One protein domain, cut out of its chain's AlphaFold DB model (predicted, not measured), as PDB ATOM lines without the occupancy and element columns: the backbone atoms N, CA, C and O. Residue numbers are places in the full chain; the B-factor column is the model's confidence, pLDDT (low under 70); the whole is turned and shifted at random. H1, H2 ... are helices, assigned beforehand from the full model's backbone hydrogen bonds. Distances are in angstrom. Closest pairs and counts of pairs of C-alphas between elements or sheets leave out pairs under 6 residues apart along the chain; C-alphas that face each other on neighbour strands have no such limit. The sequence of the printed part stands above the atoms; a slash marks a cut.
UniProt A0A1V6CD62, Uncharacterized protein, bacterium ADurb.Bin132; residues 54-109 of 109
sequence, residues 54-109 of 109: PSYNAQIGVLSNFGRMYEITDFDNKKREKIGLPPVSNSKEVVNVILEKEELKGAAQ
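Overview. This is residues 54 to 109 of the 109 residues of an uncharacterized protein of bacterium ADurb.Bin132 (UniProt A0A1V6CD62). A flat, loose loop of chain: H1 and H3 meet at one end, and H2 makes the other, reached by the link 67 to 73 and left by the link 83 to 92. The tail 102 to 109 folds back from H3 toward the beginning of H1. The printed part has 56 residues with three named helices, H1, H2, H3, and no named strand; the class is all helix. The radius of gyration of the C-alphas is 13.5 A and the spans are 40 by 22 by 11 A.

Arrangement. H1, residues 54 to 66, touches H3, residues 93 to 101, with residues 63 to 64 alone. Their closest C-alphas, of Ser 64 and Asn 96, are 5.9 A apart. They run opposite ways at a steep tilt of 43 degrees. H2, residues 74 to 82, is apart from both. In H1, H2 and H3 every O i to N i+4 pair is within hydrogen-bond range.

Along the chain. H1 begins at C-alpha 54 (20.196, -1.508, -7.887) and is 18.8 A long. H2 measures 12.3 A. H3 measures 12.7 A and ends at C-alpha 101 (29.336, -13.633, 6.435).

Size, cuts and confidence. The C-alphas farthest apart, of Lys 82 and Glu 103, are 40.6 A apart. The printed part has no cut, and both links are short. Residues 105 to 109 have pLDDT under 70.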
ATOM      1  N   PRO A  54      21.379  -1.143  -8.678       92.19
ATOM      2  CA  PRO A  54      20.196  -1.508  -7.887       92.19
ATOM      3  C   PRO A  54      19.624  -2.905  -8.158       92.19
ATOM      4  O   PRO A  54      19.051  -3.534  -7.269       92.19
ATOM      5  N   SER A  55      19.799  -3.438  -9.372       91.81
ATOM      6  CA  SER A  55      19.349  -4.800  -9.695       91.81
ATOM      7  C   SER A  55      20.002  -5.879  -8.830       91.81
ATOM      8  O   SER A  55      19.366  -6.901  -8.593       91.81
ATOM      9  N   TYR A  56      21.233  -5.681  -8.346       92.06
ATOM     10  CA  TYR A  56      21.887  -6.653  -7.464       92.06
ATOM     11  C   TYR A  56      21.303  -6.615  -6.049       92.06
ATOM     12  O   TYR A  56      21.071  -7.673  -5.474       92.06
ATOM     13  N   ASN A  57      20.951  -5.433  -5.533       90.38
ATOM     14  CA  ASN A  57      20.234  -5.300  -4.259       90.38
ATOM     15  C   ASN A  57      18.887  -6.031  -4.301       90.38
ATOM     16  O   ASN A  57      18.568  -6.818  -3.408       90.38
ATOM     17  N   ALA A  58      18.137  -5.861  -5.395       92.44
ATOM     18  CA  ALA A  58      16.891  -6.591  -5.609       92.44
ATOM     19  C   ALA A  58      17.116  -8.117  -5.626       92.44
ATOM     20  O   ALA A  58      16.377  -8.856  -4.979       92.44
ATOM     21  N   GLN A  59      18.161  -8.597  -6.308       93.31
ATOM     22  CA  GLN A  59      18.503 -10.025  -6.347       93.31
ATOM     23  C   GLN A  59      18.900 -10.575  -4.971       93.31
ATOM     24  O   GLN A  59      18.461 -11.668  -4.615       93.31
ATOM     25  N   ILE A  60      19.666  -9.822  -4.172       93.38
ATOM     26  CA  ILE A  60      19.999 -10.194  -2.788       93.38
ATOM     27  C   ILE A  60      18.719 -10.348  -1.958       93.38
ATOM     28  O   ILE A  60      18.597 -11.313  -1.205       93.38
ATOM     29  N   GLY A  61      17.733  -9.462  -2.132       92.81
ATOM     30  CA  GLY A  61      16.429  -9.581  -1.474       92.81
ATOM     31  C   GLY A  61      15.686 -10.870  -1.840       92.81
ATOM     32  O   GLY A  61      15.195 -11.580  -0.962       92.81
ATOM     33  N   VAL A  62      15.653 -11.226  -3.127       94.12
ATOM     34  CA  VAL A  62      15.022 -12.473  -3.600       94.12
ATOM     35  C   VAL A  62      15.752 -13.703  -3.040       94.12
ATOM     36  O   VAL A  62      15.110 -14.617  -2.518       94.12
ATOM     37  N   LEU A  63      17.088 -13.691  -3.049       94.38
ATOM     38  CA  LEU A  63      17.920 -14.749  -2.467       94.38
ATOM     39  C   LEU A  63      17.710 -14.891  -0.955       94.38
ATOM     40  O   LEU A  63      17.565 -16.008  -0.470       94.38
ATOM     41  N   SER A  64      17.642 -13.789  -0.213       93.50
ATOM     42  CA  SER A  64      17.392 -13.792   1.234       93.50
ATOM     43  C   SER A  64      16.019 -14.387   1.584       93.50
ATOM     44  O   SER A  64      15.878 -15.182   2.521       93.50
ATOM     45  N   ASN A  65      14.998 -14.061   0.785       92.94
ATOM     46  CA  ASN A  65      13.623 -14.492   1.031       92.94
ATOM     47  C   ASN A  65      13.374 -15.955   0.644       92.94
ATOM     48  O   ASN A  65      12.743 -16.694   1.404       92.94
ATOM     49  N   PHE A  66      13.871 -16.384  -0.519       94.19
ATOM     50  CA  PHE A  66      13.524 -17.685  -1.105       94.19
ATOM     51  C   PHE A  66      14.699 -18.668  -1.171       94.19
ATOM     52  O   PHE A  66      14.507 -19.856  -1.448       94.19
ATOM     53  N   GLY A  67      15.923 -18.193  -0.934       94.69
ATOM     54  CA  GLY A  67      17.152 -18.965  -1.122       94.69
ATOM     55  C   GLY A  67      17.503 -19.243  -2.581       94.69
ATOM     56  O   GLY A  67      18.330 -20.105  -2.876       94.69
ATOM     57  N   ARG A  68      16.811 -18.578  -3.508       93.38
ATOM     58  CA  ARG A  68      16.853 -18.802  -4.957       93.38
ATOM     59  C   ARG A  68      16.590 -17.486  -5.680       93.38
ATOM     60  O   ARG A  68      16.125 -16.535  -5.071       93.38
ATOM     61  N   MET A  69      16.851 -17.450  -6.985       92.81
ATOM     62  CA  MET A  69      16.611 -16.270  -7.833       92.81
ATOM     63  C   MET A  69      15.131 -16.013  -8.149       92.81
ATOM     64  O   MET A  69      14.804 -14.992  -8.747       92.81
ATOM     65  N   TYR A  70      14.242 -16.937  -7.797       93.06
ATOM     66  CA  TYR A  70      12.797 -16.786  -7.918       93.06
ATOM     67  C   TYR A  70      12.103 -17.658  -6.866       93.06
ATOM     68  O   TYR A  70      12.669 -18.654  -6.404       93.06
ATOM     69  N   GLU A  71      10.889 -17.272  -6.489       94.69
ATOM     70  CA  GLU A  71      10.053 -18.015  -5.549       94.69
ATOM     71  C   GLU A  71       9.533 -19.308  -6.184       94.69
ATOM     72  O   GLU A  71       8.991 -19.290  -7.288       94.69
ATOM     73  N   ILE A  72       9.652 -20.427  -5.469       95.69
ATOM     74  CA  ILE A  72       8.908 -21.638  -5.812       95.69
ATOM     75  C   ILE A  72       7.485 -21.517  -5.281       95.69
ATOM     76  O   ILE A  72       7.275 -21.457  -4.069       95.69
ATOM     77  N   THR A  73       6.522 -21.558  -6.195       96.38
ATOM     78  CA  THR A  73       5.093 -21.508  -5.889       96.38
ATOM     79  C   THR A  73       4.422 -22.870  -6.081       96.38
ATOM     80  O   THR A  73       4.979 -23.807  -6.665       96.38
ATOM     81  N   ASP A  74       3.161 -22.974  -5.665       96.31
ATOM     82  CA  ASP A  74       2.328 -24.147  -5.948       96.31
ATOM     83  C   ASP A  74       2.177 -24.413  -7.450       96.31
ATOM     84  O   ASP A  74       2.028 -25.561  -7.870       96.31
ATOM     85  N   PHE A  75       2.214 -23.366  -8.281       97.00
ATOM     86  CA  PHE A  75       2.147 -23.518  -9.731       97.00
ATOM     87  C   PHE A  75       3.359 -24.291 -10.268       97.00
ATOM     88  O   PHE A  75       3.198 -25.197 -11.091       97.00
ATOM     89  N   ASP A  76       4.555 -23.997  -9.753       96.69
ATOM     90  CA  ASP A  76       5.792 -24.684 -10.127       96.69
ATOM     91  C   ASP A  76       5.737 -26.163  -9.743       96.69
ATOM     92  O   ASP A  76       6.017 -27.033 -10.574       96.69
ATOM     93  N   ASN A  77       5.310 -26.470  -8.516       97.75
ATOM     94  CA  ASN A  77       5.206 -27.852  -8.048       97.75
ATOM     95  C   ASN A  77       4.114 -28.642  -8.788       97.75
ATOM     96  O   ASN A  77       4.359 -29.788  -9.160       97.75
ATOM     97  N   LYS A  78       2.982 -28.018  -9.145       97.94
ATOM     98  CA  LYS A  78       1.969 -28.635 -10.027       97.94
ATOM     99  C   LYS A  78       2.523 -28.946 -11.418       97.94
ATOM    100  O   LYS A  78       2.194 -29.976 -12.003       97.94
ATOM    101  N   LYS A  79       3.355 -28.065 -11.987       97.88
ATOM    102  CA  LYS A  79       4.005 -28.316 -13.285       97.88
ATOM    103  C   LYS A  79       4.997 -29.474 -13.192       97.88
ATOM    104  O   LYS A  79       5.043 -30.282 -14.114       97.88
ATOM    105  N   ARG A  80       5.757 -29.562 -12.096       97.75
ATOM    106  CA  ARG A  80       6.707 -30.653 -11.821       97.75
ATOM    107  C   ARG A  80       5.998 -31.998 -11.672       97.75
ATOM    108  O   ARG A  80       6.394 -32.952 -12.333       97.75
ATOM    109  N   GLU A  81       4.916 -32.047 -10.903       98.12
ATOM    110  CA  GLU A  81       4.102 -33.252 -10.710       98.12
ATOM    111  C   GLU A  81       3.549 -33.792 -12.037       98.12
ATOM    112  O   GLU A  81       3.674 -34.982 -12.320       98.12
ATOM    113  N   LYS A  82       3.029 -32.913 -12.908       98.19
ATOM    114  CA  LYS A  82       2.519 -33.288 -14.243       98.19
ATOM    115  C   LYS A  82       3.546 -33.998 -15.127       98.19
ATOM    116  O   LYS A  82       3.152 -34.722 -16.037       98.19
ATOM    117  N   ILE A  83       4.837 -33.775 -14.889       98.12
ATOM    118  CA  ILE A  83       5.938 -34.422 -15.613       98.12
ATOM    119  C   ILE A  83       6.692 -35.443 -14.745       98.12
ATOM    120  O   ILE A  83       7.802 -35.837 -15.090       98.12
ATOM    121  N   GLY A  84       6.104 -35.870 -13.622       97.69
ATOM    122  CA  GLY A  84       6.647 -36.913 -12.747       97.69
ATOM    123  C   GLY A  84       7.858 -36.494 -11.908       97.69
ATOM    124  O   GLY A  84       8.601 -37.356 -11.446       97.69
ATOM    125  N   LEU A  85       8.093 -35.192 -11.718       98.19
ATOM    126  CA  LEU A  85       9.201 -34.686 -10.906       98.19
ATOM    127  C   LEU A  85       8.772 -34.434  -9.449       98.19
ATOM    128  O   LEU A  85       7.663 -33.949  -9.217       98.19
ATOM    129  N   PRO A  86       9.663 -34.672  -8.464       97.19
ATOM    130  CA  PRO A  86       9.365 -34.426  -7.055       97.19
ATOM    131  C   PRO A  86       9.195 -32.927  -6.770       97.19
ATOM    132  O   PRO A  86       9.820 -32.102  -7.456       97.19
ATOM    133  N   PRO A  87       8.407 -32.549  -5.748       96.62
ATOM    134  CA  PRO A  87       8.268 -31.156  -5.355       96.62
ATOM    135  C   PRO A  87       9.595 -30.595  -4.837       96.62
ATOM    136  O   PRO A  87      10.465 -31.325  -4.359       96.62
ATOM    137  N   VAL A  88       9.750 -29.280  -4.936       95.19
ATOM    138  CA  VAL A  88      10.873 -28.536  -4.357       95.19
ATOM    139  C   VAL A  88      10.341 -27.427  -3.459       95.19
ATOM    140  O   VAL A  88       9.237 -26.927  -3.669       95.19
ATOM    141  N   SER A  89      11.124 -27.055  -2.450       92.50
ATOM    142  CA  SER A  89      10.810 -25.964  -1.529       92.50
ATOM    143  C   SER A  89      11.832 -24.835  -1.643       92.50
ATOM    144  O   SER A  89      12.960 -25.022  -2.116       92.50
ATOM    145  N   ASN A  90      11.432 -23.656  -1.173       92.94
ATOM    146  CA  ASN A  90      12.363 -22.575  -0.866       92.94
ATOM    147  C   ASN A  90      13.237 -23.002   0.335       92.94
ATOM    148  O   ASN A  90      12.734 -23.643   1.259       92.94
ATOM    149  N   SER A  91      14.535 -22.690   0.315       91.06
ATOM    150  CA  SER A  91      15.469 -22.975   1.422       91.06
ATOM    151  C   SER A  91      16.468 -21.841   1.534       91.06
ATOM    152  O   SER A  91      17.332 -21.674   0.678       91.06
ATOM    153  N   LYS A  92      16.318 -21.047   2.589       93.31
ATOM    154  CA  LYS A  92      17.022 -19.774   2.780       93.31
ATOM    155  C   LYS A  92      18.159 -19.863   3.791       93.31
ATOM    156  O   LYS A  92      18.938 -18.929   3.914       93.31
ATOM    157  N   GLU A  93      18.260 -20.968   4.524       93.38
ATOM    158  CA  GLU A  93      19.124 -21.108   5.698       93.38
ATOM    159  C   GLU A  93      20.595 -20.921   5.317       93.38
ATOM    160  O   GLU A  93      21.269 -20.040   5.844       93.38
ATOM    161  N   VAL A  94      21.070 -21.693   4.335       93.62
ATOM    162  CA  VAL A  94      22.460 -21.625   3.856       93.62
ATOM    163  C   VAL A  94      22.757 -20.272   3.214       93.62
ATOM    164  O   VAL A  94      23.816 -19.695   3.448       93.62
ATOM    165  N   VAL A  95      21.814 -19.743   2.433       93.81
ATOM    166  CA  VAL A  95      21.975 -18.451   1.756       93.81
ATOM    167  C   VAL A  95      22.109 -17.320   2.773       93.81
ATOM    168  O   VAL A  95      23.012 -16.501   2.649       93.81
ATOM    169  N   ASN A  96      21.289 -17.314   3.822       92.94
ATOM    170  CA  ASN A  96      21.349 -16.290   4.862       92.94
ATOM    171  C   ASN A  96      22.653 -16.336   5.660       92.94
ATOM    172  O   ASN A  96      23.200 -15.279   5.957       92.94
ATOM    173  N   VAL A  97      23.193 -17.530   5.933       95.00
ATOM    174  CA  VAL A  97      24.522 -17.678   6.557       95.00
ATOM    175  C   VAL A  97      25.616 -17.068   5.675       95.00
ATOM    176  O   VAL A  97      26.505 -16.381   6.176       95.00
ATOM    177  N   ILE A  98      25.555 -17.281   4.357       94.00
ATOM    178  CA  ILE A  98      26.521 -16.698   3.415       94.00
ATOM    179  C   ILE A  98      26.365 -15.172   3.360       94.00
ATOM    180  O   ILE A  98      27.354 -14.456   3.474       94.00
ATOM    181  N   LEU A  99      25.136 -14.659   3.239       91.88
ATOM    182  CA  LEU A  99      24.874 -13.216   3.176       91.88
ATOM    183  C   LEU A  99      25.278 -12.477   4.460       91.88
ATOM    184  O   LEU A  99      25.703 -11.328   4.388       91.88
ATOM    185  N   GLU A 100      25.153 -13.118   5.625       92.06
ATOM    186  CA  GLU A 100      25.673 -12.601   6.896       92.06
ATOM    187  C   GLU A 100      27.194 -12.494   6.885       92.06
ATOM    188  O   GLU A 100      27.740 -11.450   7.231       92.06
ATOM    189  N   LYS A 101      27.873 -13.567   6.466       93.38
ATOM    190  CA  LYS A 101      29.336 -13.633   6.435       93.38
ATOM    191  C   LYS A 101      29.954 -12.596   5.494       93.38
ATOM    192  O   LYS A 101      31.022 -12.078   5.791       93.38
ATOM    193  N   GLU A 102      29.284 -12.309   4.383       88.75
ATOM    194  CA  GLU A 102      29.734 -11.338   3.380       88.75
ATOM    195  C   GLU A 102      29.212  -9.910   3.644       88.75
ATOM    196  O   GLU A 102      29.379  -9.036   2.800       88.75
ATOM    197  N   GLU A 103      28.557  -9.661   4.788       86.38
ATOM    198  CA  GLU A 103      28.011  -8.347   5.179       86.38
ATOM    199  C   GLU A 103      26.957  -7.777   4.196       86.38
ATOM    200  O   GLU A 103      26.671  -6.582   4.171       86.38
ATOM    201  N   LEU A 104      26.303  -8.641   3.410       83.06
ATOM    202  CA  LEU A 104      25.319  -8.269   2.381       83.06
ATOM    203  C   LEU A 104      23.865  -8.286   2.874       83.06
ATOM    204  O   LEU A 104      22.954  -7.889   2.147       83.06
ATOM    205  N   LYS A 105      23.617  -8.720   4.114       64.69
ATOM    206  CA  LYS A 105      22.263  -8.886   4.676       64.69
ATOM    207  C   LYS A 105      21.437  -7.585   4.722       64.69
ATOM    208  O   LYS A 105      20.211  -7.644   4.739       64.69
ATOM    209  N   GLY A 106      22.101  -6.426   4.741       60.62
ATOM    210  CA  GLY A 106      21.482  -5.093   4.750       60.62
ATOM    211  C   GLY A 106      21.331  -4.432   3.375       60.62
ATOM    212  O   GLY A 106      20.678  -3.400   3.284       60.62
ATOM    213  N   ALA A 107      21.885  -5.018   2.308       57.69
ATOM    214  CA  ALA A 107      21.848  -4.444   0.958       57.69
ATOM    215  C   ALA A 107      20.473  -4.570   0.269       57.69
ATOM    216  O   ALA A 107      20.274  -4.037  -0.816       57.69
ATOM    217  N   ALA A 108      19.526  -5.282   0.886       48.50
ATOM    218  CA  ALA A 108      18.182  -5.530   0.360       48.50
ATOM    219  C   ALA A 108      17.133  -4.465   0.757       48.50
ATOM    220  O   ALA A 108      15.939  -4.734   0.628       48.50
ATOM    221  N   GLN A 109      17.556  -3.306   1.280       38.72
ATOM    222  CA  GLN A 109      16.675  -2.195   1.673       38.72
ATOM    223  C   GLN A 109      16.552  -1.151   0.565       38.72
ATOM    224  O   GLN A 109      17.600  -0.773  -0.006       38.72
TER     225      GLN A 109